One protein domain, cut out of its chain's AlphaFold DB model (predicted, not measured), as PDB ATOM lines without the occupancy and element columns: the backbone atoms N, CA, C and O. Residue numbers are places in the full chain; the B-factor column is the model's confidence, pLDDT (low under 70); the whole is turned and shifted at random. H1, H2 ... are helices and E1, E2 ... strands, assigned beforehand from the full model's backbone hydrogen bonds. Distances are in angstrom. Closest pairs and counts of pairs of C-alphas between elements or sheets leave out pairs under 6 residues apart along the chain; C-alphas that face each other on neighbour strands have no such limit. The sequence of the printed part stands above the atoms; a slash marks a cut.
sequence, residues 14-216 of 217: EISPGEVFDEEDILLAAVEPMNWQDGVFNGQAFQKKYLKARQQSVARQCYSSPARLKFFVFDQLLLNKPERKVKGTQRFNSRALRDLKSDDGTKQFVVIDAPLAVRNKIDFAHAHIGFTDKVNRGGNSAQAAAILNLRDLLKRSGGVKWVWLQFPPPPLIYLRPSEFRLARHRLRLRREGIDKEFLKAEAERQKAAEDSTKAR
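This is residues 14 to 216 of the 217 residues of an uncharacterized protein of Paraburkholderia phenazinium (UniProt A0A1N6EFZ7). A strongly twisted sheet of five strands makes the core, with H3 and H7 over one face and H6 over the opposite face; beyond it lies a small hairpin, E5 and E6. Outside the sheet H8 and H9 make an L-shaped corner; H9 packs on the hairpin, and residues 207 to 216 stick out. The printed part has 203 residues, with nine named helices and seven named strands in the order E1 H1 H2 E2 H3 E3 H4 E4 E5 E6 E7 H5 H6 H7 H8 H9. The sheet's order is E3 E1 E2 E7 E4, antiparallel; the class is mixed, and the whole is compact, with a radius of gyration of the C-alphas of 17.6 A and spans of 51 by 49 by 37 A.

Find C-alpha 25 at (-29.166, 27.996, 22.896); there E1 begins, residues 25 to 32, 22.7 A long. Read on through H1, 43 to 46, H2, 48 to 53, and E2, 56 to 60, to H3, 66 to 79, 17.7 A. E3, 85 to 93, spans 24.9 A; then come H4, 94 to 98, E4, 109 to 113, E5, 116 to 118, E6, 121 to 123, E7, 126 to 131, and H5, 133 to 137. H6, 139 to 156, covers 26.2 A; after H7, 163 to 166, find H8, 177 to 192, 22.7 A. H9, 194 to 214, is 30.4 A long and ends at C-alpha 214, (-53.192, 35.870, -6.567).

Look first at E3 and E1, where N 28 and O 90 are 2.9 A apart, within hydrogen-bond range, as are N 27 and O 59 of E1 and E2, 2.8 A, N 58 and O 127 of E2 and E7, 2.9 A, and N 128 and O 112 of E7 and E4, 2.8 A. E2, H3 and E3 form a split strand-helix-strand unit, two strands of one sheet joined through a helix, with E1 between them in the sheet; its crossover is right-handed. H3 lies over E1 at a height over the sheet of 8.0 A; the closest C-alphas are Ala 29 and Val 73, 7.6 A. H7 is on the same face, over E3, and H6 on the opposite face, at 9.0 A. H2 and H4 stand at the sheet's level, while H1 and H5 only graze it. In the hairpin E5 and E6, N 118 and O 121 are 2.8 A apart; the closest C-alphas of E5 and H9 are Ala 117 and Leu 199, 6.3 A. H8 and H9 are close but not clearly touching, about perpendicular at 84 degrees, with Leu 189 and Asp 195 closest, C-alphas 5.5 A apart. Every O i to N i+4 pair is within range in H2, H4, H5, H6, H8 and H9, and 8 of 10 in H3; H1 and H7 are too short for such a pair.

The C-alphas of Ile 173 and Arg 216 are the two farthest apart, 54.0 A. The printed part has no cut, and no link is long. The mean pLDDT of the printed part is 90.5; look for values under 70 at residues 170 to 175 and 215 to 216.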
ATOM      1  N   GLU A  14     -47.706  38.900  23.941       75.44
ATOM      2  CA  GLU A  14     -48.692  38.269  24.835       75.44
ATOM      3  C   GLU A  14     -48.697  36.739  24.706       75.44
ATOM      4  O   GLU A  14     -48.963  36.014  25.676       75.44
ATOM      5  N   ILE A  15     -48.364  36.252  23.505       80.88
ATOM      6  CA  ILE A  15     -48.260  34.832  23.137       80.88
ATOM      7  C   ILE A  15     -46.873  34.277  23.446       80.88
ATOM      8  O   ILE A  15     -46.720  33.085  23.735       80.88
ATOM      9  N   SER A  16     -45.857  35.131  23.387       79.00
ATOM     10  CA  SER A  16     -44.462  34.812  23.646       79.00
ATOM     11  C   SER A  16     -44.255  34.209  25.040       79.00
ATOM     12  O   SER A  16     -44.850  34.672  26.013       79.00
ATOM     13  N   PRO A  17     -43.377  33.200  25.204       76.50
ATOM     14  CA  PRO A  17     -42.894  32.801  26.527       76.50
ATOM     15  C   PRO A  17     -41.959  33.841  27.181       76.50
ATOM     16  O   PRO A  17     -41.438  33.580  28.266       76.50
ATOM     17  N   GLY A  18     -41.741  34.993  26.543       81.75
ATOM     18  CA  GLY A  18     -40.918  36.102  27.008       81.75
ATOM     19  C   GLY A  18     -39.684  36.329  26.139       81.75
ATOM     20  O   GLY A  18     -39.411  35.595  25.182       81.75
ATOM     21  N   GLU A  19     -38.901  37.336  26.527       88.25
ATOM     22  CA  GLU A  19     -37.634  37.689  25.890       88.25
ATOM     23  C   GLU A  19     -36.694  36.482  25.747       88.25
ATOM     24  O   GLU A  19     -36.716  35.531  26.533       88.25
ATOM     25  N   VAL A  20     -35.854  36.513  24.714       91.44
ATOM     26  CA  VAL A  20     -34.810  35.504  24.516       91.44
ATOM     27  C   VAL A  20     -33.654  35.826  25.459       91.44
ATOM     28  O   VAL A  20     -32.963  36.825  25.260       91.44
ATOM     29  N   PHE A  21     -33.404  34.998  26.469       92.44
ATOM     30  CA  PHE A  21     -32.293  35.229  27.396       92.44
ATOM     31  C   PHE A  21     -30.938  34.930  26.747       92.44
ATOM     32  O   PHE A  21     -30.855  34.210  25.752       92.44
ATOM     33  N   ASP A  22     -29.876  35.503  27.303       94.25
ATOM     34  CA  ASP A  22     -28.487  35.360  26.843       94.25
ATOM     35  C   ASP A  22     -27.941  33.928  26.980       94.25
ATOM     36  O   ASP A  22     -27.058  33.496  26.238       94.25
ATOM     37  N   GLU A  23     -28.468  33.174  27.938       93.69
ATOM     38  CA  GLU A  23     -28.082  31.792  28.206       93.69
ATOM     39  C   GLU A  23     -28.772  30.802  27.256       93.69
ATOM     40  O   GLU A  23     -28.497  29.603  27.296       93.69
ATOM     41  N   GLU A  24     -29.684  31.273  26.403       94.06
ATOM     42  CA  GLU A  24     -30.432  30.400  25.509       94.06
ATOM     43  C   GLU A  24     -29.596  29.919  24.328       94.06
ATOM     44  O   GLU A  24     -29.015  30.694  23.564       94.06
ATOM     45  N   ASP A  25     -29.617  28.605  24.133       95.94
ATOM     46  CA  ASP A  25     -29.166  27.996  22.896       95.94
ATOM     47  C   ASP A  25     -30.231  28.162  21.804       95.94
ATOM     48  O   ASP A  25     -31.419  27.865  21.985       95.94
ATOM     49  N   ILE A  26     -29.774  28.606  20.640       97.44
ATOM     50  CA  ILE A  26     -30.551  28.811  19.427       97.44
ATOM     51  C   ILE A  26     -30.172  27.738  18.408       97.44
ATOM     52  O   ILE A  26     -29.008  27.362  18.258       97.44
ATOM     53  N   LEU A  27     -31.176  27.237  17.697       97.56
ATOM     54  CA  LEU A  27     -31.054  26.198  16.688       97.56
ATOM     55  C   LEU A  27     -31.418  26.759  15.315       97.56
ATOM     56  O   LEU A  27     -32.530  27.249  15.105       97.56
ATOM     57  N   LEU A  28     -30.497  26.617  14.366       97.12
ATOM     58  CA  LEU A  28     -30.723  26.897  12.952       97.12
ATOM     59  C   LEU A  28     -30.837  25.581  12.180       97.12
ATOM     60  O   LEU A  28     -29.958  24.723  12.269       97.12
ATOM     61  N   ALA A  29     -31.913  25.415  11.414       97.06
ATOM     62  CA  ALA A  29     -32.118  24.236  10.579       97.06
ATOM     63  C   ALA A  29     -31.144  24.199   9.394       97.06
ATOM     64  O   ALA A  29     -30.960  25.203   8.710       97.06
ATOM     65  N   ALA A  30     -30.575  23.024   9.123       96.94
ATOM     66  CA  ALA A  30     -29.743  22.753   7.955       96.94
ATOM     67  C   ALA A  30     -30.468  21.775   7.019       96.94
ATOM     68  O   ALA A  30     -30.771  20.635   7.392       96.94
ATOM     69  N   VAL A  31     -30.762  22.235   5.805       96.56
ATOM     70  CA  VAL A  31     -31.535  21.518   4.789       96.56
ATOM     71  C   VAL A  31     -30.850  21.670   3.432       96.56
ATOM     72  O   VAL A  31     -30.585  22.777   2.970       96.56
ATOM     73  N   GLU A  32     -30.589  20.552   2.767       96.31
ATOM     74  CA  GLU A  32     -29.970  20.486   1.437       96.31
ATOM     75  C   GLU A  32     -31.041  20.165   0.384       96.31
ATOM     76  O   GLU A  32     -31.885  19.326   0.675       96.31
ATOM     77  N   PRO A  33     -31.063  20.777  -0.813       94.12
ATOM     78  CA  PRO A  33     -30.154  21.801  -1.340       94.12
ATOM     79  C   PRO A  33     -30.638  23.236  -1.043       94.12
ATOM     80  O   PRO A  33     -30.550  24.119  -1.889       94.12
ATOM     81  N   MET A  34     -31.222  23.485   0.134       94.19
ATOM     82  CA  MET A  34     -31.751  24.806   0.485       94.19
ATOM     83  C   MET A  34     -30.641  25.716   1.020       94.19
ATOM     84  O   MET A  34     -30.096  26.540   0.295       94.19
ATOM     85  N   ASN A  35     -30.295  25.575   2.294       94.69
ATOM     86  CA  ASN A  35     -29.320  26.431   2.964       94.69
ATOM     87  C   ASN A  35     -28.019  25.704   3.312       94.69
ATOM     88  O   ASN A  35     -27.092  26.332   3.819       94.69
ATOM     89  N   TRP A  36     -27.943  24.405   3.038       96.12
ATOM     90  CA  TRP A  36     -26.798  23.562   3.338       96.12
ATOM     91  C   TRP A  36     -26.275  22.888   2.078       96.12
ATOM     92  O   TRP A  36     -27.068  22.364   1.293       96.12
ATOM     93  N   GLN A  37     -24.956  22.900   1.909       94.75
ATOM     94  CA  GLN A  37     -24.260  22.271   0.792       94.75
ATOM     95  C   GLN A  37     -22.807  21.984   1.194       94.75
ATOM     96  O   GLN A  37     -22.196  22.797   1.882       94.75
ATOM     97  N   ASP A  38     -22.268  20.829   0.797       90.94
ATOM     98  CA  ASP A  38     -20.852  20.462   0.989       90.94
ATOM     99  C   ASP A  38     -20.348  20.638   2.436       90.94
ATOM    100  O   ASP A  38     -19.233  21.081   2.699       90.94
ATOM    101  N   GLY A  39     -21.205  20.312   3.410       89.81
ATOM    102  CA  GLY A  39     -20.861  20.389   4.831       89.81
ATOM    103  C   GLY A  39     -20.852  21.804   5.422       89.81
ATOM    104  O   GLY A  39     -20.412  21.968   6.561       89.81
ATOM    105  N   VAL A  40     -21.349  22.813   4.700       92.75
ATOM    106  CA  VAL A  40     -21.405  24.208   5.161       92.75
ATOM    107  C   VAL A  40     -22.720  24.909   4.796       92.75
ATOM    108  O   VAL A  40     -23.476  24.490   3.918       92.75
ATOM    109  N   PHE A  41     -22.999  26.027   5.472       94.12
ATOM    110  CA  PHE A  41     -24.100  26.918   5.104       94.12
ATOM    111  C   PHE A  41     -23.754  27.726   3.848       94.12
ATOM    112  O   PHE A  41     -22.751  28.443   3.816       94.12
ATOM    113  N   ASN A  42     -24.614  27.657   2.833       92.38
ATOM    114  CA  ASN A  42     -24.407  28.334   1.553       92.38
ATOM    115  C   ASN A  42     -24.890  29.810   1.575       92.38
ATOM    116  O   ASN A  42     -25.205  30.398   2.617       92.38
ATOM    117  N   GLY A  43     -24.944  30.447   0.398       85.81
ATOM    118  CA  GLY A  43     -25.462  31.810   0.206       85.81
ATOM    119  C   GLY A  43     -26.897  32.030   0.699       85.81
ATOM    120  O   GLY A  43     -27.223  33.109   1.192       85.81
ATOM    121  N   GLN A  44     -27.742  31.004   0.609       88.44
ATOM    122  CA  GLN A  44     -29.168  31.079   0.925       88.44
ATOM    123  C   GLN A  44     -29.466  30.929   2.419       88.44
ATOM    124  O   GLN A  44     -30.592  31.202   2.835       88.44
ATOM    125  N   ALA A  45     -28.483  30.524   3.228       90.50
ATOM    126  CA  ALA A  45     -28.643  30.381   4.672       90.50
ATOM    127  C   ALA A  45     -28.913  31.700   5.398       90.50
ATOM    128  O   ALA A  45     -29.634  31.711   6.392       90.50
ATOM    129  N   PHE A  46     -28.359  32.800   4.885       93.94
ATOM    130  CA  PHE A  46     -28.433  34.126   5.500       93.94
ATOM    131  C   PHE A  46     -28.872  35.147   4.466       93.94
ATOM    132  O   PHE A  46     -28.084  35.967   3.985       93.94
ATOM    133  N   GLN A  47     -30.144  35.087   4.077       91.88
ATOM    134  CA  GLN A  47     -30.645  36.025   3.085       91.88
ATOM    135  C   GLN A  47     -30.789  37.404   3.719       91.88
ATOM    136  O   GLN A  47     -31.573  37.620   4.644       91.88
ATOM    137  N   LYS A  48     -30.064  38.370   3.155       94.12
ATOM    138  CA  LYS A  48     -30.052  39.766   3.603       94.12
ATOM    139  C   LYS A  48     -31.459  40.347   3.769       94.12
ATOM    140  O   LYS A  48     -31.697  41.090   4.712       94.12
ATOM    141  N   LYS A  49     -32.399  39.990   2.883       94.81
ATOM    142  CA  LYS A  49     -33.806  40.422   2.961       94.81
ATOM    143  C   LYS A  49     -34.441  40.055   4.309       94.81
ATOM    144  O   LYS A  49     -35.026  40.928   4.940       94.81
ATOM    145  N   TYR A  50     -34.281  38.810   4.761       94.69
ATOM    146  CA  TYR A  50     -34.853  38.343   6.026       94.69
ATOM    147  C   TYR A  50     -34.126  38.926   7.234       94.69
ATOM    148  O   TYR A  50     -34.776  39.345   8.183       94.69
ATOM    149  N   LEU A  51     -32.798  39.050   7.187       96.62
ATOM    150  CA  LEU A  51     -32.042  39.671   8.280       96.62
ATOM    151  C   LEU A  51     -32.373  41.161   8.453       96.62
ATOM    152  O   LEU A  51     -32.524  41.625   9.582       96.62
ATOM    153  N   LYS A  52     -32.560  41.903   7.353       95.75
ATOM    154  CA  LYS A  52     -33.017  43.302   7.395       95.75
ATOM    155  C   LYS A  52     -34.412  43.429   7.998       95.75
ATOM    156  O   LYS A  52     -34.637  44.315   8.816       95.75
ATOM    157  N   ALA A  53     -35.321  42.540   7.594       93.12
ATOM    158  CA  ALA A  53     -36.691  42.491   8.093       93.12
ATOM    159  C   ALA A  53     -36.806  41.899   9.508       93.12
ATOM    160  O   ALA A  53     -37.896  41.911  10.066       93.12
ATOM    161  N   ARG A  54     -35.704  41.392  10.084       94.88
ATOM    162  CA  ARG A  54     -35.680  40.671  11.367       94.88
ATOM    163  C   ARG A  54     -36.625  39.463  11.361       94.88
ATOM    164  O   ARG A  54     -37.418  39.272  12.270       94.88
ATOM    165  N   GLN A  55     -36.525  38.669  10.298       94.50
ATOM    166  CA  GLN A  55     -37.379  37.516   9.987       94.50
ATOM    167  C   GLN A  55     -36.564  36.252   9.669       94.50
ATOM    168  O   GLN A  55     -37.066  35.321   9.045       94.50
ATOM    169  N   GLN A  56     -35.278  36.198  10.033       95.56
ATOM    170  CA  GLN A  56     -34.512  34.965   9.859       95.56
ATOM    171  C   GLN A  56     -34.928  33.956  10.936       95.56
ATOM    172  O   GLN A  56     -34.489  34.063  12.080       95.56
ATOM    173  N   SER A  57     -35.765  32.988  10.563       95.25
ATOM    174  CA  SER A  57     -36.318  31.968  11.463       95.25
ATOM    175  C   SER A  57     -35.261  31.092  12.124       95.25
ATOM    176  O   SER A  57     -34.377  30.541  11.458       95.25
ATOM    177  N   VAL A  58     -35.415  30.923  13.434       96.50
ATOM    178  CA  VAL A  58     -34.647  30.025  14.299       96.50
ATOM    179  C   VAL A  58     -35.543  29.455  15.401       96.50
ATOM    180  O   VAL A  58     -36.656  29.928  15.623       96.50
ATOM    181  N   ALA A  59     -35.058  28.433  16.104       96.44
ATOM    182  CA  ALA A  59     -35.755  27.856  17.247       96.44
ATOM    183  C   ALA A  59     -34.949  28.010  18.543       96.44
ATOM    184  O   ALA A  59     -33.746  27.763  18.572       96.44
ATOM    185  N   ARG A  60     -35.627  28.346  19.636       95.19
ATOM    186  CA  ARG A  60     -35.108  28.378  21.005       95.19
ATOM    187  C   ARG A  60     -35.057  26.950  21.532       95.19
ATOM    188  O   ARG A  60     -36.094  26.310  21.725       95.19
ATOM    189  N   GLN A  61     -33.860  26.414  21.755       93.88
ATOM    190  CA  GLN A  61     -33.683  25.010  22.125       93.88
ATOM    191  C   GLN A  61     -34.429  24.653  23.413       93.88
ATOM    192  O   GLN A  61     -35.053  23.595  23.499       93.88
ATOM    193  N   CYS A  62     -34.380  25.525  24.418       89.94
ATOM    194  CA  CYS A  62     -34.963  25.254  25.728       89.94
ATOM    195  C   CYS A  62     -36.488  25.054  25.659       89.94
ATOM    196  O   CYS A  62     -37.010  24.192  26.362       89.94
ATOM    197  N   TYR A  63     -37.200  25.747  24.769       89.56
ATOM    198  CA  TYR A  63     -38.652  25.608  24.591       89.56
ATOM    199  C   TYR A  63     -39.046  24.602  23.499       89.56
ATOM    200  O   TYR A  63     -40.230  24.442  23.184       89.56
ATOM    201  N   SER A  64     -38.067  23.905  22.919       91.44
ATOM    202  CA  SER A  64     -38.279  22.995  21.801       91.44
ATOM    203  C   SER A  64     -37.989  21.530  22.146       91.44
ATOM    204  O   SER A  64     -37.527  21.158  23.230       91.44
ATOM    205  N   SER A  65     -38.308  20.666  21.192       90.81
ATOM    206  CA  SER A  65     -38.021  19.238  21.234       90.81
ATOM    207  C   SER A  65     -37.835  18.695  19.816       90.81
ATOM    208  O   SER A  65     -38.269  19.341  18.854       90.81
ATOM    209  N   PRO A  66     -37.248  17.496  19.652       91.81
ATOM    210  CA  PRO A  66     -37.107  16.882  18.336       91.81
ATOM    211  C   PRO A  66     -38.428  16.760  17.572       91.81
ATOM    212  O   PRO A  66     -38.505  17.129  16.402       91.81
ATOM    213  N   ALA A  67     -39.496  16.332  18.252       91.00
ATOM    214  CA  ALA A  67     -40.826  16.225  17.655       91.00
ATOM    215  C   ALA A  67     -41.396  17.592  17.236       91.00
ATOM    216  O   ALA A  67     -42.030  17.701  16.186       91.00
ATOM    217  N   ARG A  68     -41.147  18.650  18.024       92.44
ATOM    218  CA  ARG A  68     -41.576  20.015  17.682       92.44
ATOM    219  C   ARG A  68     -40.837  20.543  16.462       92.44
ATOM    220  O   ARG A  68     -41.493  20.997  15.534       92.44
ATOM    221  N   LEU A  69     -39.509  20.430  16.427       94.31
ATOM    222  CA  LEU A  69     -38.715  20.850  15.268       94.31
ATOM    223  C   LEU A  69     -39.112  20.096  14.003       94.31
ATOM    224  O   LEU A  69     -39.218  20.705  12.941       94.31
ATOM    225  N   LYS A  70     -39.383  18.790  14.115       94.38
ATOM    226  CA  LYS A  70     -39.927  18.019  12.999       94.38
ATOM    227  C   LYS A  70     -41.207  18.661  12.465       94.38
ATOM    228  O   LYS A  70     -41.252  18.998  11.293       94.38
ATOM    229  N   PHE A  71     -42.202  18.890  13.318       94.56
ATOM    230  CA  PHE A  71     -43.508  19.394  12.892       94.56
ATOM    231  C   PHE A  71     -43.492  20.855  12.400       94.56
ATOM    232  O   PHE A  71     -44.053  21.166  11.348       94.56
ATOM    233  N   PHE A  72     -42.883  21.756  13.176       94.81
ATOM    234  CA  PHE A  72     -42.943  23.203  12.944       94.81
ATOM    235  C   PHE A  72     -41.902  23.703  11.947       94.81
ATOM    236  O   PHE A  72     -42.135  24.716  11.297       94.81
ATOM    237  N   VAL A  73     -40.778  22.998  11.797       94.56
ATOM    238  CA  VAL A  73     -39.676  23.441  10.934       94.56
ATOM    239  C   VAL A  73     -39.515  22.499   9.752       94.56
ATOM    240  O   VAL A  73     -39.752  22.889   8.613       94.56
ATOM    241  N   PHE A  74     -39.135  21.244   9.991       95.00
ATOM    242  CA  PHE A  74     -38.740  20.357   8.897       95.00
ATOM    243  C   PHE A  74     -39.911  19.962   8.004       95.00
ATOM    244  O   PHE A  74     -39.820  20.130   6.793       95.00
ATOM    245  N   ASP A  75     -41.031  19.527   8.575       94.81
ATOM    246  CA  ASP A  75     -42.215  19.146   7.805       94.81
ATOM    247  C   ASP A  75     -42.731  20.333   6.973       94.81
ATOM    248  O   ASP A  75     -43.168  20.129   5.845       94.81
ATOM    249  N   GLN A  76     -42.604  21.574   7.465       92.44
ATOM    250  CA  GLN A  76     -42.969  22.776   6.703       92.44
ATOM    251  C   GLN A  76     -41.995  23.061   5.556       92.44
ATOM    252  O   GLN A  76     -42.413  23.382   4.446       92.44
ATOM    253  N   LEU A  77     -40.689  22.909   5.794       91.06
ATOM    254  CA  LEU A  77     -39.663  23.115   4.770       91.06
ATOM    255  C   LEU A  77     -39.694  22.047   3.671       91.06
ATOM    256  O   LEU A  77     -39.287  22.340   2.544       91.06
ATOM    257  N   LEU A  78     -40.150  20.836   3.990       92.75
ATOM    258  CA  LEU A  78     -40.252  19.715   3.056       92.75
ATOM    259  C   LEU A  78     -41.601  19.655   2.330       92.75
ATOM    260  O   LEU A  78     -41.659  19.087   1.244       92.75
ATOM    261  N   LEU A  79     -42.666  20.250   2.889       90.25
ATOM    262  CA  LEU A  79     -44.046  20.079   2.414       90.25
ATOM    263  C   LEU A  79     -44.213  20.291   0.905       90.25
ATOM    264  O   LEU A  79     -44.841  19.479   0.238       90.25
ATOM    265  N   ASN A  80     -43.631  21.370   0.382       83.44
ATOM    266  CA  ASN A  80     -43.759  21.752  -1.028       83.44
ATOM    267  C   ASN A  80     -42.515  21.401  -1.860       83.44
ATOM    268  O   ASN A  80     -42.458  21.741  -3.038       83.44
ATOM    269  N   LYS A  81     -41.490  20.812  -1.232       92.69
ATOM    270  CA  LYS A  81     -40.162  20.571  -1.817       92.69
ATOM    271  C   LYS A  81     -39.569  19.269  -1.263       92.69
ATOM    272  O   LYS A  81     -38.673  19.320  -0.412       92.69
ATOM    273  N   PRO A  82     -40.104  18.107  -1.679       90.56
ATOM    274  CA  PRO A  82     -39.739  16.802  -1.130       90.56
ATOM    275  C   PRO A  82     -38.314  16.358  -1.491       90.56
ATOM    276  O   PRO A  82     -37.765  15.475  -0.840       90.56
ATOM    277  N   GLU A  83     -37.685  16.974  -2.493       93.50
ATOM    278  CA  GLU A  83     -36.288  16.739  -2.865       93.50
ATOM    279  C   GLU A  83     -35.295  17.191  -1.784       93.50
ATOM    280  O   GLU A  83     -34.129  16.786  -1.778       93.50
ATOM    281  N   ARG A  84     -35.756  18.035  -0.855       95.56
ATOM    282  CA  ARG A  84     -34.955  18.527   0.257       95.56
ATOM    283  C   ARG A  84     -34.675  17.424   1.277       95.56
ATOM    284  O   ARG A  84     -35.531  16.620   1.630       95.56
ATOM    285  N   LYS A  85     -33.468  17.443   1.833       95.25
ATOM    286  CA  LYS A  85     -32.978  16.514   2.849       95.25
ATOM    287  C   LYS A  85     -32.584  17.280   4.099       95.25
ATOM    288  O   LYS A  85     -31.760  18.195   4.057       95.25
ATOM    289  N   VAL A  86     -33.151  16.872   5.228       96.44
ATOM    290  CA  VAL A  86     -32.773  17.393   6.543       96.44
ATOM    291  C   VAL A  86     -31.391  16.865   6.900       96.44
ATOM    292  O   VAL A  86     -31.184  15.656   6.959       96.44
ATOM    293  N   LYS A  87     -30.452  17.773   7.158       96.69
ATOM    294  CA  LYS A  87     -29.109  17.437   7.655       96.69
ATOM    295  C   LYS A  87     -29.018  17.546   9.171       96.69
ATOM    296  O   LYS A  87     -28.186  16.889   9.784       96.69
ATOM    297  N   GLY A  88     -29.901  18.340   9.774       96.75
ATOM    298  CA  GLY A  88     -30.018  18.489  11.217       96.75
ATOM    299  C   GLY A  88     -30.183  19.947  11.613       96.75
ATOM    300  O   GLY A  88     -30.820  20.730  10.905       96.75
ATOM    301  N   THR A  89     -29.602  20.311  12.750       97.38
ATOM    302  CA  THR A  89     -29.538  21.697  13.212       97.38
ATOM    303  C   THR A  89     -28.128  22.062  13.655       97.38
ATOM    304  O   THR A  89     -27.382  21.236  14.191       97.38
ATOM    305  N   GLN A  90     -27.774  23.325  13.442       96.81
ATOM    306  CA  GLN A  90     -26.612  23.966  14.035       96.81
ATOM    307  C   GLN A  90     -27.048  24.676  15.315       96.81
ATOM    308  O   GLN A  90     -28.022  25.430  15.292       96.81
ATOM    309  N   ARG A  91     -26.319  24.453  16.410       97.31
ATOM    310  CA  ARG A  91     -26.547  25.124  17.692       97.31
ATOM    311  C   ARG A  91     -25.541  26.253  17.888       97.31
ATOM    312  O   ARG A  91     -24.375  26.083  17.545       97.31
ATOM    313  N   PHE A  92     -25.986  27.366  18.454       97.38
ATOM    314  CA  PHE A  92     -25.145  28.466  18.924       97.38
ATOM    315  C   PHE A  92     -25.867  29.212  20.050       97.38
ATOM    316  O   PHE A  92     -27.087  29.142  20.160       97.38
ATOM    317  N   ASN A  93     -25.120  29.927  20.883       97.56
ATOM    318  CA  ASN A  93     -25.676  30.640  22.027       97.56
ATOM    319  C   ASN A  93     -26.115  32.075  21.650       97.56
ATOM    320  O   ASN A  93     -25.473  32.742  20.831       97.56
ATOM    321  N   SER A  94     -27.212  32.554  22.244       97.31
ATOM    322  CA  SER A  94     -27.789  33.876  21.967       97.31
ATOM    323  C   SER A  94     -26.894  35.040  22.414       97.31
ATOM    324  O   SER A  94     -26.779  36.014  21.664       97.31
ATOM    325  N   ARG A  95     -26.199  34.947  23.562       97.50
ATOM    326  CA  ARG A  95     -25.195  35.944  23.984       97.50
ATOM    327  C   ARG A  95     -24.076  36.053  22.960       97.50
ATOM    328  O   ARG A  95     -23.767  37.155  22.526       97.50
ATOM    329  N   ALA A  96     -23.534  34.926  22.496       97.75
ATOM    330  CA  ALA A  96     -22.472  34.929  21.489       97.75
ATOM    331  C   ALA A  96     -22.895  35.639  20.187       97.75
ATOM    332  O   ALA A  96     -22.105  36.372  19.595       97.75
ATOM    333  N   LEU A  97     -24.158  35.483  19.771       97.94
ATOM    334  CA  LEU A  97     -24.722  36.215  18.634       97.94
ATOM    335  C   LEU A  97     -24.842  37.720  18.910       97.94
ATOM    336  O   LEU A  97     -24.452  38.533  18.071       97.94
ATOM    337  N   ARG A  98     -25.366  38.102  20.079       96.69
ATOM    338  CA  ARG A  98     -25.465  39.509  20.498       96.69
ATOM    339  C   ARG A  98     -24.095  40.143  20.696       96.69
ATOM    340  O   ARG A  98     -23.966  41.354  20.582       96.69
ATOM    341  N   ASP A  99     -23.067  39.365  20.995       97.25
ATOM    342  CA  ASP A  99     -21.704  39.848  21.185       97.25
ATOM    343  C   ASP A  99     -20.922  40.061  19.895       97.25
ATOM    344  O   ASP A  99     -19.878  40.714  19.940       97.25
ATOM    345  N   LEU A 100     -21.468  39.656  18.745       97.44
ATOM    346  CA  LEU A 100     -20.919  40.051  17.454       97.44
ATOM    347  C   LEU A 100     -20.983  41.573  17.292       97.44
ATOM    348  O   LEU A 100     -22.055  42.193  17.314       97.44
ATOM    349  N   LYS A 101     -19.803  42.166  17.126       97.00
ATOM    350  CA  LYS A 101     -19.595  43.600  16.942       97.00
ATOM    351  C   LYS A 101     -18.832  43.851  15.647       97.00
ATOM    352  O   LYS A 101     -18.038  43.013  15.226       97.00
ATOM    353  N   SER A 102     -19.083  44.989  15.015       93.12
ATOM    354  CA  SER A 102     -18.165  45.559  14.024       93.12
ATOM    355  C   SER A 102     -16.951  46.195  14.708       93.12
ATOM    356  O   SER A 102     -16.916  46.320  15.934       93.12
ATOM    357  N   ASP A 103     -15.969  46.605  13.908       89.75
ATOM    358  CA  ASP A 103     -14.703  47.183  14.381       89.75
ATOM    359  C   ASP A 103     -14.900  48.464  15.211       89.75
ATOM    360  O   ASP A 103     -14.136  48.744  16.129       89.75
ATOM    361  N   ASP A 104     -15.979  49.206  14.953       90.69
ATOM    362  CA  ASP A 104     -16.414  50.381  15.724       90.69
ATOM    363  C   ASP A 104     -17.116  50.024  17.056       90.69
ATOM    364  O   ASP A 104     -17.641  50.894  17.751       90.69
ATOM    365  N   GLY A 105     -17.196  48.736  17.403       93.00
ATOM    366  CA  GLY A 105     -17.879  48.231  18.591       93.00
ATOM    367  C   GLY A 105     -19.403  48.124  18.461       93.00
ATOM    368  O   GLY A 105     -20.066  47.713  19.422       93.00
ATOM    369  N   THR A 106     -19.985  48.450  17.301       93.25
ATOM    370  CA  THR A 106     -21.434  48.379  17.085       93.25
ATOM    371  C   THR A 106     -21.921  46.932  17.083       93.25
ATOM    372  O   THR A 106     -21.477  46.097  16.301       93.25
ATOM    373  N   LYS A 107     -22.904  46.644  17.939       96.81
ATOM    374  CA  LYS A 107     -23.620  45.363  17.997       96.81
ATOM    375  C   LYS A 107     -24.301  45.066  16.661       96.81
ATOM    376  O   LYS A 107     -25.019  45.920  16.134       96.81
ATOM    377  N   GLN A 108     -24.102  43.866  16.123       97.69
ATOM    378  CA  GLN A 108     -24.525  43.553  14.756       97.69
ATOM    379  C   GLN A 108     -25.919  42.932  14.658       97.69
ATOM    380  O   GLN A 108     -26.648  43.209  13.702       97.69
ATOM    381  N   PHE A 109     -26.309  42.130  15.650       98.12
ATOM    382  CA  PHE A 109     -27.518  41.316  15.596       98.12
ATOM    383  C   PHE A 109     -28.423  41.492  16.812       98.12
ATOM    384  O   PHE A 109     -27.974  41.823  17.909       98.12
ATOM    385  N   VAL A 110     -29.705  41.210  16.597       96.56
ATOM    386  CA  VAL A 110     -30.723  41.010  17.630       96.56
ATOM    387  C   VAL A 110     -31.376  39.643  17.450       96.56
ATOM    388  O   VAL A 110     -31.425  39.111  16.337       96.56
ATOM    389  N   VAL A 111     -31.902  39.098  18.546       96.00
ATOM    390  CA  VAL A 111     -32.783  37.924  18.539       96.00
ATOM    391  C   VAL A 111     -34.089  38.335  19.188       96.00
ATOM    392  O   VAL A 111     -34.065  38.868  20.298       96.00
ATOM    393  N   ILE A 112     -35.189  38.120  18.480       92.50
ATOM    394  CA  ILE A 112     -36.528  38.566  18.856       92.50
ATOM    395  C   ILE A 112     -37.400  37.326  18.979       92.50
ATOM    396  O   ILE A 112     -37.389  36.485  18.078       92.50
ATOM    397  N   ASP A 113     -38.117  37.188  20.089       91.25
ATOM    398  CA  ASP A 113     -39.103  36.119  20.192       91.25
ATOM    399  C   ASP A 113     -40.260  36.374  19.223       91.25
ATOM    400  O   ASP A 113     -40.684  37.515  19.055       91.25
ATOM    401  N   ALA A 114     -40.716  35.328  18.540       91.19
ATOM    402  CA  ALA A 114     -41.700  35.471  17.475       91.19
ATOM    403  C   ALA A 114     -42.511  34.178  17.340       91.19
ATOM    404  O   ALA A 114     -42.206  33.366  16.463       91.19
ATOM    405  N   PRO A 115     -43.516  33.931  18.195       90.81
ATOM    406  CA  PRO A 115     -44.347  32.739  18.092       90.81
ATOM    407  C   PRO A 115     -44.935  32.574  16.688       90.81
ATOM    408  O   PRO A 115     -45.330  33.542  16.050       90.81
ATOM    409  N   LEU A 116     -45.004  31.334  16.199       90.19
ATOM    410  CA  LEU A 116     -45.464  31.055  14.835       90.19
ATOM    411  C   LEU A 116     -46.692  30.144  14.828       90.19
ATOM    412  O   LEU A 116     -46.666  29.064  15.416       90.19
ATOM    413  N   ALA A 117     -47.752  30.523  14.114       91.00
ATOM    414  CA  ALA A 117     -48.886  29.639  13.869       91.00
ATOM    415  C   ALA A 117     -48.628  28.736  12.652       91.00
ATOM    416  O   ALA A 117     -48.419  29.196  11.533       91.00
ATOM    417  N   VAL A 118     -48.694  27.421  12.860       89.81
ATOM    418  CA  VAL A 118     -48.550  26.410  11.808       89.81
ATOM    419  C   VAL A 118     -49.634  25.361  11.975       89.81
ATOM    420  O   VAL A 118     -49.688  24.679  13.000       89.81
ATOM    421  N   ARG A 119     -50.475  25.185  10.946       88.31
ATOM    422  CA  ARG A 119     -51.509  24.133  10.896       88.31
ATOM    423  C   ARG A 119     -52.340  24.067  12.190       88.31
ATOM    424  O   ARG A 119     -52.451  23.009  12.810       88.31
ATOM    425  N   ASN A 120     -52.872  25.215  12.612       89.00
ATOM    426  CA  ASN A 120     -53.669  25.392  13.836       89.00
ATOM    427  C   ASN A 120     -52.941  25.037  15.147       89.00
ATOM    428  O   ASN A 120     -53.575  24.689  16.144       89.00
ATOM    429  N   LYS A 121     -51.607  25.101  15.168       91.25
ATOM    430  CA  LYS A 121     -50.790  24.952  16.379       91.25
ATOM    431  C   LYS A 121     -49.798  26.101  16.487       91.25
ATOM    432  O   LYS A 121     -49.322  26.595  15.473       91.25
ATOM    433  N   ILE A 122     -49.443  26.470  17.715       91.12
ATOM    434  CA  ILE A 122     -48.503  27.563  17.984       91.12
ATOM    435  C   ILE A 122     -47.109  27.005  18.303       91.12
ATOM    436  O   ILE A 122     -46.929  26.153  19.192       91.12
ATOM    437  N   ASP A 123     -46.103  27.503  17.588       92.94
ATOM    438  CA  ASP A 123     -44.701  27.333  17.923       92.94
ATOM    439  C   ASP A 123     -44.184  28.461  18.813       92.94
ATOM    440  O   ASP A 123     -43.633  29.448  18.346       92.94
ATOM    441  N   PHE A 124     -44.310  28.269  20.121       91.19
ATOM    442  CA  PHE A 124     -43.740  29.160  21.135       91.19
ATOM    443  C   PHE A 124     -42.210  29.135  21.212       91.19
ATOM    444  O   PHE A 124     -41.626  29.916  21.948       91.19
ATOM    445  N   ALA A 125     -41.554  28.178  20.550       92.56
ATOM    446  CA  ALA A 125     -40.099  28.105  20.540       92.56
ATOM    447  C   ALA A 125     -39.498  28.881  19.365       92.56
ATOM    448  O   ALA A 125     -38.280  28.874  19.211       92.56
ATOM    449  N   HIS A 126     -40.318  29.486  18.510       95.00
ATOM    450  CA  HIS A 126     -39.840  30.186  17.333       95.00
ATOM    451  C   HIS A 126     -39.350  31.592  17.688       95.00
ATOM    452  O   HIS A 126     -39.935  32.297  18.505       95.00
ATOM    453  N   ALA A 127     -38.247  31.983  17.063       95.44
ATOM    454  CA  ALA A 127     -37.663  33.303  17.194       95.44
ATOM    455  C   ALA A 127     -37.091  33.749  15.848       95.44
ATOM    456  O   ALA A 127     -36.867  32.948  14.934       95.44
ATOM    457  N   HIS A 128     -36.808  35.041  15.742       96.06
ATOM    458  CA  HIS A 128     -36.161  35.631  14.588       96.06
ATOM    459  C   HIS A 128     -34.812  36.234  14.939       96.06
ATOM    460  O   HIS A 128     -34.633  36.868  15.977       96.06
ATOM    461  N   ILE A 129     -33.875  36.107  14.006       97.12
ATOM    462  CA  ILE A 129     -32.636  36.876  13.999       97.12
ATOM    463  C   ILE A 129     -32.773  38.013  12.995       97.12
ATOM    464  O   ILE A 129     -33.359  37.869  11.916       97.12
ATOM    465  N   GLY A 130     -32.185  39.152  13.336       97.31
ATOM    466  CA  GLY A 130     -32.062  40.262  12.410       97.31
ATOM    467  C   GLY A 130     -30.897  41.172  12.726       97.31
ATOM    468  O   GLY A 130     -30.249  41.052  13.764       97.31
ATOM    469  N   PHE A 131     -30.642  42.096  11.810       97.88
ATOM    470  CA  PHE A 131     -29.682  43.163  12.034       97.88
ATOM    471  C   PHE A 131     -30.200  44.159  13.075       97.88
ATOM    472  O   PHE A 131     -31.403  44.434  13.164       97.88
ATOM    473  N   THR A 132     -29.272  44.754  13.824       97.25
ATOM    474  CA  THR A 132     -29.557  45.982  14.573       97.25
ATOM    475  C   THR A 132     -29.850  47.138  13.615       97.25
ATOM    476  O   THR A 132     -29.463  47.126  12.441       97.25
ATOM    477  N   ASP A 133     -30.497  48.193  14.116       96.00
ATOM    478  CA  ASP A 133     -30.801  49.377  13.301       96.00
ATOM    479  C   ASP A 133     -29.553  50.055  12.741       96.00
ATOM    480  O   ASP A 133     -29.568  50.549  11.613       96.00
ATOM    481  N   LYS A 134     -28.448  50.022  13.491       95.44
ATOM    482  CA  LYS A 134     -27.165  50.558  13.033       95.44
ATOM    483  C   LYS A 134     -26.634  49.796  11.817       95.44
ATOM    484  O   LYS A 134     -26.308  50.425  10.816       95.44
ATOM    485  N   VAL A 135     -26.626  48.459  11.850       96.69
ATOM    486  CA  VAL A 135     -26.202  47.646  10.691       96.69
ATOM    487  C   VAL A 135     -27.155  47.817   9.508       96.69
ATOM    488  O   VAL A 135     -26.716  47.899   8.359       96.69
ATOM    489  N   ASN A 136     -28.460  47.947   9.763       93.81
ATOM    490  CA  ASN A 136     -29.435  48.228   8.711       93.81
ATOM    491  C   ASN A 136     -29.154  49.557   7.990       93.81
ATOM    492  O   ASN A 136     -29.238  49.604   6.759       93.81
ATOM    493  N   ARG A 137     -28.778  50.608   8.729       94.62
ATOM    494  CA  ARG A 137     -28.426  51.931   8.177       94.62
ATOM    495  C   ARG A 137     -27.020  51.985   7.569       94.62
ATOM    496  O   ARG A 137     -26.801  52.776   6.661       94.62
ATOM    497  N   GLY A 138     -26.100  51.122   8.004       90.00
ATOM    498  CA  GLY A 138     -24.708  51.062   7.530       90.00
ATOM    499  C   GLY A 138     -24.507  50.552   6.092       90.00
ATOM    500  O   GLY A 138     -23.376  50.461   5.622       90.00
ATOM    501  N   GLY A 139     -25.580  50.207   5.376       92.31
ATOM    502  CA  GLY A 139     -25.526  49.840   3.959       92.31
ATOM    503  C   GLY A 139     -25.026  48.418   3.672       92.31
ATOM    504  O   GLY A 139     -24.920  47.565   4.554       92.31
ATOM    505  N   ASN A 140     -24.761  48.138   2.390       94.38
ATOM    506  CA  ASN A 140     -24.467  46.781   1.909       94.38
ATOM    507  C   ASN A 140     -23.177  46.195   2.497       94.38
ATOM    508  O   ASN A 140     -23.162  45.011   2.828       94.38
ATOM    509  N   SER A 141     -22.125  47.003   2.647       94.38
ATOM    510  CA  SER A 141     -20.831  46.538   3.160       94.38
ATOM    511  C   SER A 141     -20.922  46.110   4.625       94.38
ATOM    512  O   SER A 141     -20.492  45.010   4.963       94.38
ATOM    513  N   ALA A 142     -21.572  46.913   5.479       95.44
ATOM    514  CA  ALA A 142     -21.792  46.565   6.885       95.44
ATOM    515  C   ALA A 142     -22.633  45.285   7.036       95.44
ATOM    516  O   ALA A 142     -22.321  44.415   7.846       95.44
ATOM    517  N   GLN A 143     -23.674  45.136   6.213       96.06
ATOM    518  CA  GLN A 143     -24.535  43.949   6.208       96.06
ATOM    519  C   GLN A 143     -23.787  42.694   5.737       96.06
ATOM    520  O   GLN A 143     -23.972  41.620   6.308       96.06
ATOM    521  N   ALA A 144     -22.937  42.813   4.714       95.69
ATOM    522  CA  ALA A 144     -22.116  41.707   4.230       95.69
ATOM    523  C   ALA A 144     -21.095  41.261   5.288       95.69
ATOM    524  O   ALA A 144     -20.999  40.066   5.564       95.69
ATOM    525  N   ALA A 145     -20.409  42.209   5.932       95.69
ATOM    526  CA  ALA A 145     -19.486  41.929   7.030       95.69
ATOM    527  C   ALA A 145     -20.194  41.247   8.214       95.69
ATOM    528  O   ALA A 145     -19.719  40.232   8.718       95.69
ATOM    529  N   ALA A 146     -21.380  41.726   8.601       97.25
ATOM    530  CA  ALA A 146     -22.178  41.091   9.648       97.25
ATOM    531  C   ALA A 146     -22.552  39.638   9.292       97.25
ATOM    532  O   ALA A 146     -22.437  38.746  10.130       97.25
ATOM    533  N   ILE A 147     -22.950  39.363   8.043       97.00
ATOM    534  CA  ILE A 147     -23.247  37.992   7.583       97.00
ATOM    535  C   ILE A 147     -22.005  37.093   7.659       97.00
ATOM    536  O   ILE A 147     -22.128  35.923   8.030       97.00
ATOM    537  N   LEU A 148     -20.819  37.608   7.324       95.56
ATOM    538  CA  LEU A 148     -19.567  36.857   7.470       95.56
ATOM    539  C   LEU A 148     -19.288  36.525   8.940       95.56
ATOM    540  O   LEU A 148     -19.069  35.358   9.260       95.56
ATOM    541  N   ASN A 149     -19.431  37.499   9.840       96.69
ATOM    542  CA  ASN A 149     -19.268  37.281  11.280       96.69
ATOM    543  C   ASN A 149     -20.261  36.241  11.828       96.69
ATOM    544  O   ASN A 149     -19.892  35.397  12.645       96.69
ATOM    545  N   LEU A 150     -21.510  36.249  11.347       96.50
ATOM    546  CA  LEU A 150     -22.515  35.245  11.708       96.50
ATOM    547  C   LEU A 150     -22.120  33.841  11.230       96.50
ATOM    548  O   LEU A 150     -22.251  32.868  11.974       96.50
ATOM    549  N   ARG A 151     -21.609  33.719  10.002       95.12
ATOM    550  CA  ARG A 151     -21.098  32.441   9.483       95.12
ATOM    551  C   ARG A 151     -19.936  31.922  10.319       95.12
ATOM    552  O   ARG A 151     -19.894  30.730  10.618       95.12
ATOM    553  N   ASP A 152     -19.022  32.799  10.709       95.06
ATOM    554  CA  ASP A 152     -17.869  32.423  11.519       95.06
ATOM    555  C   ASP A 152     -18.271  32.022  12.942       95.06
ATOM    556  O   ASP A 152     -17.748  31.034  13.461       95.06
ATOM    557  N   LEU A 153     -19.263  32.693  13.539       96.06
ATOM    558  CA  LEU A 153     -19.875  32.252  14.794       96.06
ATOM    559  C   LEU A 153     -20.404  30.819  14.679       96.06
ATOM    560  O   LEU A 153     -20.117  29.990  15.544       96.06
ATOM    561  N   LEU A 154     -21.145  30.497  13.614       94.56
ATOM    562  CA  LEU A 154     -21.674  29.143  13.439       94.56
ATOM    563  C   LEU A 154     -20.573  28.100  13.285       94.56
ATOM    564  O   LEU A 154     -20.657  27.059  13.932       94.56
ATOM    565  N   LYS A 155     -19.528  28.389  12.500       92.56
ATOM    566  CA  LYS A 155     -18.369  27.493  12.358       92.56
ATOM    567  C   LYS A 155     -17.699  27.215  13.706       92.56
ATOM    568  O   LYS A 155     -17.345  26.077  13.994       92.56
ATOM    569  N   ARG A 156     -17.548  28.242  14.551       94.38
ATOM    570  CA  ARG A 156     -16.952  28.116  15.897       94.38
ATOM    571  C   ARG A 156     -17.862  27.398  16.892       94.38
ATOM    572  O   ARG A 156     -17.369  26.792  17.834       94.38
ATOM    573  N   SER A 157     -19.176  27.434  16.676       92.81
ATOM    574  CA  SER A 157     -20.171  26.818  17.566       92.81
ATOM    575  C   SER A 157     -20.290  25.292  17.393       92.81
ATOM    576  O   SER A 157     -21.103  24.648  18.058       92.81
ATOM    577  N   GLY A 158     -19.477  24.698  16.512       91.00
ATOM    578  CA  GLY A 158     -19.427  23.265  16.230       91.00
ATOM    579  C   GLY A 158     -20.011  22.916  14.863       91.00
ATOM    580  O   GLY A 158     -20.175  23.778  14.005       91.00
ATOM    581  N   GLY A 159     -20.327  21.641  14.648       93.06
ATOM    582  CA  GLY A 159     -20.956  21.170  13.411       93.06
ATOM    583  C   GLY A 159     -22.472  21.014  13.518       93.06
ATOM    584  O   GLY A 159     -23.038  20.962  14.616       93.06
ATOM    585  N   VAL A 160     -23.112  20.854  12.359       96.31
ATOM    586  CA  VAL A 160     -24.513  20.434  12.275       96.31
ATOM    587  C   VAL A 160     -24.628  19.031  12.852       96.31
ATOM    588  O   VAL A 160     -23.864  18.132  12.497       96.31
ATOM    589  N   LYS A 161     -25.599  18.836  13.741       96.19
ATOM    590  CA  LYS A 161     -25.901  17.528  14.326       96.19
ATOM    591  C   LYS A 161     -27.350  17.167  14.076       96.19
ATOM    592  O   LYS A 161     -28.213  18.038  13.938       96.19
ATOM    593  N   TRP A 162     -27.622  15.867  14.093       95.00
ATOM    594  CA  TRP A 162     -28.987  15.372  14.154       95.00
ATOM    595  C   TRP A 162     -29.727  15.970  15.346       95.00
ATOM    596  O   TRP A 162     -29.175  16.116  16.434       95.00
ATOM    597  N   VAL A 163     -31.001  16.286  15.124       91.69
ATOM    598  CA  VAL A 163     -31.849  17.031  16.059       91.69
ATOM    599  C   VAL A 163     -31.823  16.421  17.458       91.69
ATOM    600  O   VAL A 163     -31.628  17.137  18.430       91.69
ATOM    601  N   TRP A 164     -31.954  15.097  17.560       89.81
ATOM    602  CA  TRP A 164     -31.961  14.359  18.826       89.81
ATOM    603  C   TRP A 164     -30.685  14.542  19.651       89.81
ATOM    604  O   TRP A 164     -30.767  14.570  20.869       89.81
ATOM    605  N   LEU A 165     -29.533  14.731  19.000       92.06
ATOM    606  CA  LEU A 165     -28.242  14.941  19.665       92.06
ATOM    607  C   LEU A 165     -28.066  16.365  20.195       92.06
ATOM    608  O   LEU A 165     -27.122  16.625  20.936       92.06
ATOM    609  N   GLN A 166     -28.927  17.298  19.783       91.44
ATOM    610  CA  GLN A 166     -28.890  18.654  20.319       91.44
ATOM    611  C   GLN A 166     -29.591  18.738  21.662       91.44
ATOM    612  O   GLN A 166     -29.246  19.592  22.463       91.44
ATOM    613  N   PHE A 167     -30.557  17.865  21.934       88.94
ATOM    614  CA  PHE A 167     -31.272  17.868  23.198       88.94
ATOM    615  C   PHE A 167     -30.613  16.899  24.177       88.94
ATOM    616  O   PHE A 167     -30.092  15.866  23.753       88.94
ATOM    617  N   PRO A 168     -30.641  17.199  25.488       80.69
ATOM    618  CA  PRO A 168     -30.299  16.188  26.474       80.69
ATOM    619  C   PRO A 168     -31.191  14.957  26.250       80.69
ATOM    620  O   PRO A 168     -32.350  15.123  25.840       80.69
ATOM    621  N   PRO A 169     -30.674  13.740  26.496       73.69
ATOM    622  CA  PRO A 169     -31.481  12.537  26.387       73.69
ATOM    623  C   PRO A 169     -32.745  12.708  27.238       73.69
ATOM    624  O   PRO A 169     -32.671  13.328  28.306       73.69
ATOM    625  N   PRO A 170     -33.905  12.220  26.765       64.94
ATOM    626  CA  PRO A 170     -35.135  12.320  27.531       64.94
ATOM    627  C   PRO A 170     -34.884  11.673  28.896       64.94
ATOM    628  O   PRO A 170     -34.512  10.497  28.947       64.94
ATOM    629  N   PRO A 171     -35.007  12.414  30.008       64.31
ATOM    630  CA  PRO A 171     -34.910  11.790  31.315       64.31
ATOM    631  C   PRO A 171     -36.054  10.779  31.441       64.31
ATOM    632  O   PRO A 171     -37.174  11.040  31.006       64.31
ATOM    633  N   LEU A 172     -35.779   9.632  32.060       58.03
ATOM    634  CA  LEU A 172     -36.762   8.557  32.222       58.03
ATOM    635  C   LEU A 172     -38.039   9.007  32.966       58.03
ATOM    636  O   LEU A 172     -39.077   8.382  32.778       58.03
ATOM    637  N   ILE A 173     -37.981  10.054  33.814       60.41
ATOM    638  CA  ILE A 173     -39.087  10.428  34.726       60.41
ATOM    639  C   ILE A 173     -39.333  11.961  34.866       60.41
ATOM    640  O   ILE A 173     -40.342  12.358  35.440       60.41
ATOM    641  N   TYR A 174     -38.498  12.868  34.331       62.50
ATOM    642  CA  TYR A 174     -38.619  14.317  34.633       62.50
ATOM    643  C   TYR A 174     -38.958  15.210  33.425       62.50
ATOM    644  O   TYR A 174     -38.286  15.193  32.404       62.50
ATOM    645  N   LEU A 175     -39.968  16.074  33.546       68.31
ATOM    646  CA  LEU A 175     -40.211  17.146  32.571       68.31
ATOM    647  C   LEU A 175     -39.124  18.219  32.709       68.31
ATOM    648  O   LEU A 175     -38.923  18.721  33.811       68.31
ATOM    649  N   ARG A 176     -38.465  18.646  31.623       70.38
ATOM    650  CA  ARG A 176     -37.430  19.695  31.725       70.38
ATOM    651  C   ARG A 176     -38.038  20.995  32.284       70.38
ATOM    652  O   ARG A 176     -39.187  21.306  31.957       70.38
ATOM    653  N   PRO A 177     -37.295  21.828  33.042       75.44
ATOM    654  CA  PRO A 177     -37.867  23.036  33.647       75.44
ATOM    655  C   PRO A 177     -38.462  23.990  32.602       75.44
ATOM    656  O   PRO A 177     -39.474  24.645  32.833       75.44
ATOM    657  N   SER A 178     -37.852  24.061  31.419       72.19
ATOM    658  CA  SER A 178     -38.353  24.839  30.286       72.19
ATOM    659  C   SER A 178     -39.627  24.259  29.662       72.19
ATOM    660  O   SER A 178     -40.501  25.025  29.266       72.19
ATOM    661  N   GLU A 179     -39.785  22.934  29.631       76.75
ATOM    662  CA  GLU A 179     -41.022  22.280  29.190       76.75
ATOM    663  C   GLU A 179     -42.155  22.517  30.185       76.75
ATOM    664  O   GLU A 179     -43.281  22.779  29.768       76.75
ATOM    665  N   PHE A 180     -41.860  22.500  31.487       82.56
ATOM    666  CA  PHE A 180     -42.840  22.829  32.520       82.56
ATOM    667  C   PHE A 180     -43.277  24.297  32.435       82.56
ATOM    668  O   PHE A 180     -44.475  24.583  32.416       82.56
ATOM    669  N   ARG A 181     -42.319  25.231  32.309       82.19
ATOM    670  CA  ARG A 181     -42.614  26.658  32.075       82.19
ATOM    671  C   ARG A 181     -43.497  26.846  30.845       82.19
ATOM    672  O   ARG A 181     -44.509  27.537  30.920       82.19
ATOM    673  N   LEU A 182     -43.168  26.168  29.748       84.69
ATOM    674  CA  LEU A 182     -43.949  26.229  28.518       84.69
ATOM    675  C   LEU A 182     -45.346  25.614  28.673       84.69
ATOM    676  O   LEU A 182     -46.315  26.153  28.146       84.69
ATOM    677  N   ALA A 183     -45.478  24.503  29.397       86.19
ATOM    678  CA  ALA A 183     -46.770  23.885  29.676       86.19
ATOM    679  C   ALA A 183     -47.668  24.814  30.504       86.19
ATOM    680  O   ALA A 183     -48.835  25.005  30.159       86.19
ATOM    681  N   ARG A 184     -47.114  25.451  31.544       88.56
ATOM    682  CA  ARG A 184     -47.819  26.458  32.349       88.56
ATOM    683  C   ARG A 184     -48.249  27.653  31.498       88.56
ATOM    684  O   ARG A 184     -49.393  28.083  31.606       88.56
ATOM    685  N   HIS A 185     -47.364  28.147  30.632       87.56
ATOM    686  CA  HIS A 185     -47.665  29.245  29.709       87.56
ATOM    687  C   HIS A 185     -48.816  28.898  28.761       87.56
ATOM    688  O   HIS A 185     -49.784  29.644  28.660       87.56
ATOM    689  N   ARG A 186     -48.787  27.709  28.150       88.75
ATOM    690  CA  ARG A 186     -49.887  27.223  27.299       88.75
ATOM    691  C   ARG A 186     -51.205  27.113  28.045       88.75
ATOM    692  O   ARG A 186     -52.247  27.451  27.494       88.75
ATOM    693  N   LEU A 187     -51.169  26.609  29.277       90.12
ATOM    694  CA  LEU A 187     -52.366  26.485  30.099       90.12
ATOM    695  C   LEU A 187     -52.969  27.862  30.395       90.12
ATOM    696  O   LEU A 187     -54.186  28.003  30.322       90.12
ATOM    697  N   ARG A 188     -52.128  28.862  30.696       92.44
ATOM    698  CA  ARG A 188     -52.552  30.255  30.882       92.44
ATOM    699  C   ARG A 188     -53.242  30.783  29.625       92.44
ATOM    700  O   ARG A 188     -54.415  31.124  29.699       92.44
ATOM    701  N   LEU A 189     -52.563  30.742  28.476       89.50
ATOM    702  CA  LEU A 189     -53.105  31.242  27.205       89.50
ATOM    703  C   LEU A 189     -54.433  30.581  26.831       89.50
ATOM    704  O   LEU A 189     -55.365  31.253  26.409       89.50
ATOM    705  N   ARG A 190     -54.541  29.264  27.035       89.31
ATOM    706  CA  ARG A 190     -55.772  28.517  26.758       89.31
ATOM    707  C   ARG A 190     -56.915  28.878  27.708       89.31
ATOM    708  O   ARG A 190     -58.071  28.836  27.302       89.31
ATOM    709  N   ARG A 191     -56.612  29.174  28.977       90.94
ATOM    710  CA  ARG A 191     -57.613  29.634  29.956       90.94
ATOM    711  C   ARG A 191     -58.111  31.036  29.626       90.94
ATOM    712  O   ARG A 191     -59.295  31.292  29.787       90.94
ATOM    713  N   GLU A 192     -57.216  31.898  29.161       89.81
ATOM    714  CA  GLU A 192     -57.516  33.283  28.785       89.81
ATOM    715  C   GLU A 192     -58.106  33.395  27.366       89.81
ATOM    716  O   GLU A 192     -58.612  34.445  27.002       89.81
ATOM    717  N   GLY A 193     -58.086  32.322  26.564       87.31
ATOM    718  CA  GLY A 193     -58.640  32.293  25.202       87.31
ATOM    719  C   GLY A 193     -57.750  32.930  24.125       87.31
ATOM    720  O   GLY A 193     -58.067  32.831  22.939       87.31
ATOM    721  N   ILE A 194     -56.611  33.498  24.524       88.31
ATOM    722  CA  ILE A 194     -55.665  34.225  23.664       88.31
ATOM    723  C   ILE A 194     -55.075  33.304  22.576       88.31
ATOM    724  O   ILE A 194     -54.786  33.731  21.459       88.31
ATOM    725  N   ASP A 195     -54.941  32.002  22.856       87.44
ATOM    726  CA  ASP A 195     -54.440  31.025  21.880       87.44
ATOM    727  C   ASP A 195     -55.336  30.914  20.634       87.44
ATOM    728  O   ASP A 195     -54.835  30.827  19.510       87.44
ATOM    729  N   LYS A 196     -56.658  30.945  20.814       88.50
ATOM    730  CA  LYS A 196     -57.627  30.903  19.713       88.50
ATOM    731  C   LYS A 196     -57.636  32.201  18.919       88.50
ATOM    732  O   LYS A 196     -57.707  32.148  17.694       88.50
ATOM    733  N   GLU A 197     -57.561  33.336  19.606       88.50
ATOM    734  CA  GLU A 197     -57.527  34.658  18.974       88.50
ATOM    735  C   GLU A 197     -56.290  34.809  18.093       88.50
ATOM    736  O   GLU A 197     -56.406  35.193  16.931       88.50
ATOM    737  N   PHE A 198     -55.127  34.385  18.591       88.12
ATOM    738  CA  PHE A 198     -53.893  34.379  17.814       88.12
ATOM    739  C   PHE A 198     -53.989  33.487  16.573       88.12
ATOM    740  O   PHE A 198     -53.642  33.913  15.473       88.12
ATOM    741  N   LEU A 199     -54.503  32.261  16.717       89.50
ATOM    742  CA  LEU A 199     -54.673  31.354  15.578       89.50
ATOM    743  C   LEU A 199     -55.646  31.911  14.531       89.50
ATOM    744  O   LEU A 199     -55.401  31.748  13.335       89.50
ATOM    745  N   LYS A 200     -56.727  32.573  14.960       89.06
ATOM    746  CA  LYS A 200     -57.681  33.231  14.059       89.06
ATOM    747  C   LYS A 200     -57.016  34.397  13.321       89.06
ATOM    748  O   LYS A 200     -57.082  34.446  12.095       89.06
ATOM    749  N   ALA A 201     -56.322  35.273  14.046       86.69
ATOM    750  CA  ALA A 201     -55.630  36.425  13.475       86.69
ATOM    751  C   ALA A 201     -54.542  36.011  12.467       86.69
ATOM    752  O   ALA A 201     -54.420  36.609  11.398       86.69
ATOM    753  N   GLU A 202     -53.770  34.962  12.763       87.31
ATOM    754  CA  GLU A 202     -52.774  34.422  11.832       87.31
ATOM    755  C   GLU A 202     -53.411  33.778  10.595       87.31
ATOM    756  O   GLU A 202     -52.930  33.988   9.481       87.31
ATOM    757  N   ALA A 203     -54.525  33.054  10.746       86.81
ATOM    758  CA  ALA A 203     -55.252  32.499   9.604       86.81
ATOM    759  C   ALA A 203     -55.774  33.603   8.666       86.81
ATOM    760  O   ALA A 203     -55.680  33.481   7.443       86.81
ATOM    761  N   GLU A 204     -56.272  34.708   9.224       87.75
ATOM    762  CA  GLU A 204     -56.703  35.878   8.454       87.75
ATOM    763  C   GLU A 204     -55.532  36.556   7.730       87.75
ATOM    764  O   GLU A 204     -55.653  36.892   6.551       87.75
ATOM    765  N   ARG A 205     -54.372  36.701   8.391       84.56
ATOM    766  CA  ARG A 205     -53.143  37.233   7.770       84.56
ATOM    767  C   ARG A 205     -52.673  36.363   6.607       84.56
ATOM    768  O   ARG A 205     -52.338  36.895   5.549       84.56
ATOM    769  N   GLN A 206     -52.663  35.041   6.783       83.44
ATOM    770  CA  GLN A 206     -52.265  34.096   5.737       83.44
ATOM    771  C   GLN A 206     -53.212  34.173   4.539       83.44
ATOM    772  O   GLN A 206     -52.749  34.313   3.407       83.44
ATOM    773  N   LYS A 207     -54.526  34.196   4.786       86.12
ATOM    774  CA  LYS A 207     -55.533  34.347   3.731       86.12
ATOM    775  C   LYS A 207     -55.364  35.663   2.962       86.12
ATOM    776  O   LYS A 207     -55.316  35.651   1.736       86.12
ATOM    777  N   ALA A 208     -55.180  36.781   3.663       83.81
ATOM    778  CA  ALA A 208     -54.945  38.078   3.029       83.81
ATOM    779  C   ALA A 208     -53.653  38.098   2.186       83.81
ATOM    780  O   ALA A 208     -53.620  38.683   1.100       83.81
ATOM    781  N   ALA A 209     -52.586  37.442   2.655       81.81
ATOM    782  CA  ALA A 209     -51.335  37.323   1.910       81.81
ATOM    783  C   ALA A 209     -51.503  36.483   0.630       81.81
ATOM    784  O   ALA A 209     -51.005  36.878  -0.430       81.81
ATOM    785  N   GLU A 210     -52.237  35.371   0.697       81.44
ATOM    786  CA  GLU A 210     -52.569  34.542  -0.466       81.44
ATOM    787  C   GLU A 210     -53.401  35.310  -1.497       81.44
ATOM    788  O   GLU A 210     -53.057  35.313  -2.681       81.44
ATOM    789  N   ASP A 211     -54.442  36.015  -1.051       82.75
ATOM    790  CA  ASP A 211     -55.316  36.804  -1.924       82.75
ATOM    791  C   ASP A 211     -54.536  37.936  -2.615       82.75
ATOM    792  O   ASP A 211     -54.657  38.137  -3.826       82.75
ATOM    793  N   SER A 212     -53.636  38.611  -1.889       76.69
ATOM    794  CA  SER A 212     -52.768  39.653  -2.459       76.69
ATOM    795  C   SER A 212     -51.765  39.122  -3.490       76.69
ATOM    796  O   SER A 212     -51.371  39.842  -4.408       76.69
ATOM    797  N   THR A 213     -51.346  37.862  -3.342       74.06
ATOM    798  CA  THR A 213     -50.407  37.212  -4.260       74.06
ATOM    799  C   THR A 213     -51.124  36.786  -5.539       74.06
ATOM    800  O   THR A 213     -50.603  37.030  -6.622       74.06
ATOM    801  N   LYS A 214     -52.344  36.241  -5.422       72.12
ATOM    802  CA  LYS A 214     -53.192  35.870  -6.567       72.12
ATOM    803  C   LYS A 214     -53.629  37.077  -7.393       72.12
ATOM    804  O   LYS A 214     -53.692  36.979  -8.606       72.12
ATOM    805  N   ALA A 215     -53.885  38.223  -6.763       68.06
ATOM    806  CA  ALA A 215     -54.262  39.449  -7.471       68.06
ATOM    807  C   ALA A 215     -53.125  40.071  -8.314       68.06
ATOM    808  O   ALA A 215     -53.366  41.012  -9.065       68.06
ATOM    809  N   ARG A 216     -51.879  39.597  -8.162       59.66
ATOM    810  CA  ARG A 216     -50.691  40.097  -8.881       59.66
ATOM    811  C   ARG A 216     -50.200  39.167  -9.995       59.66
ATOM    812  O   ARG A 216     -49.236  39.523 -10.671       59.66
TER     813      ARG A 216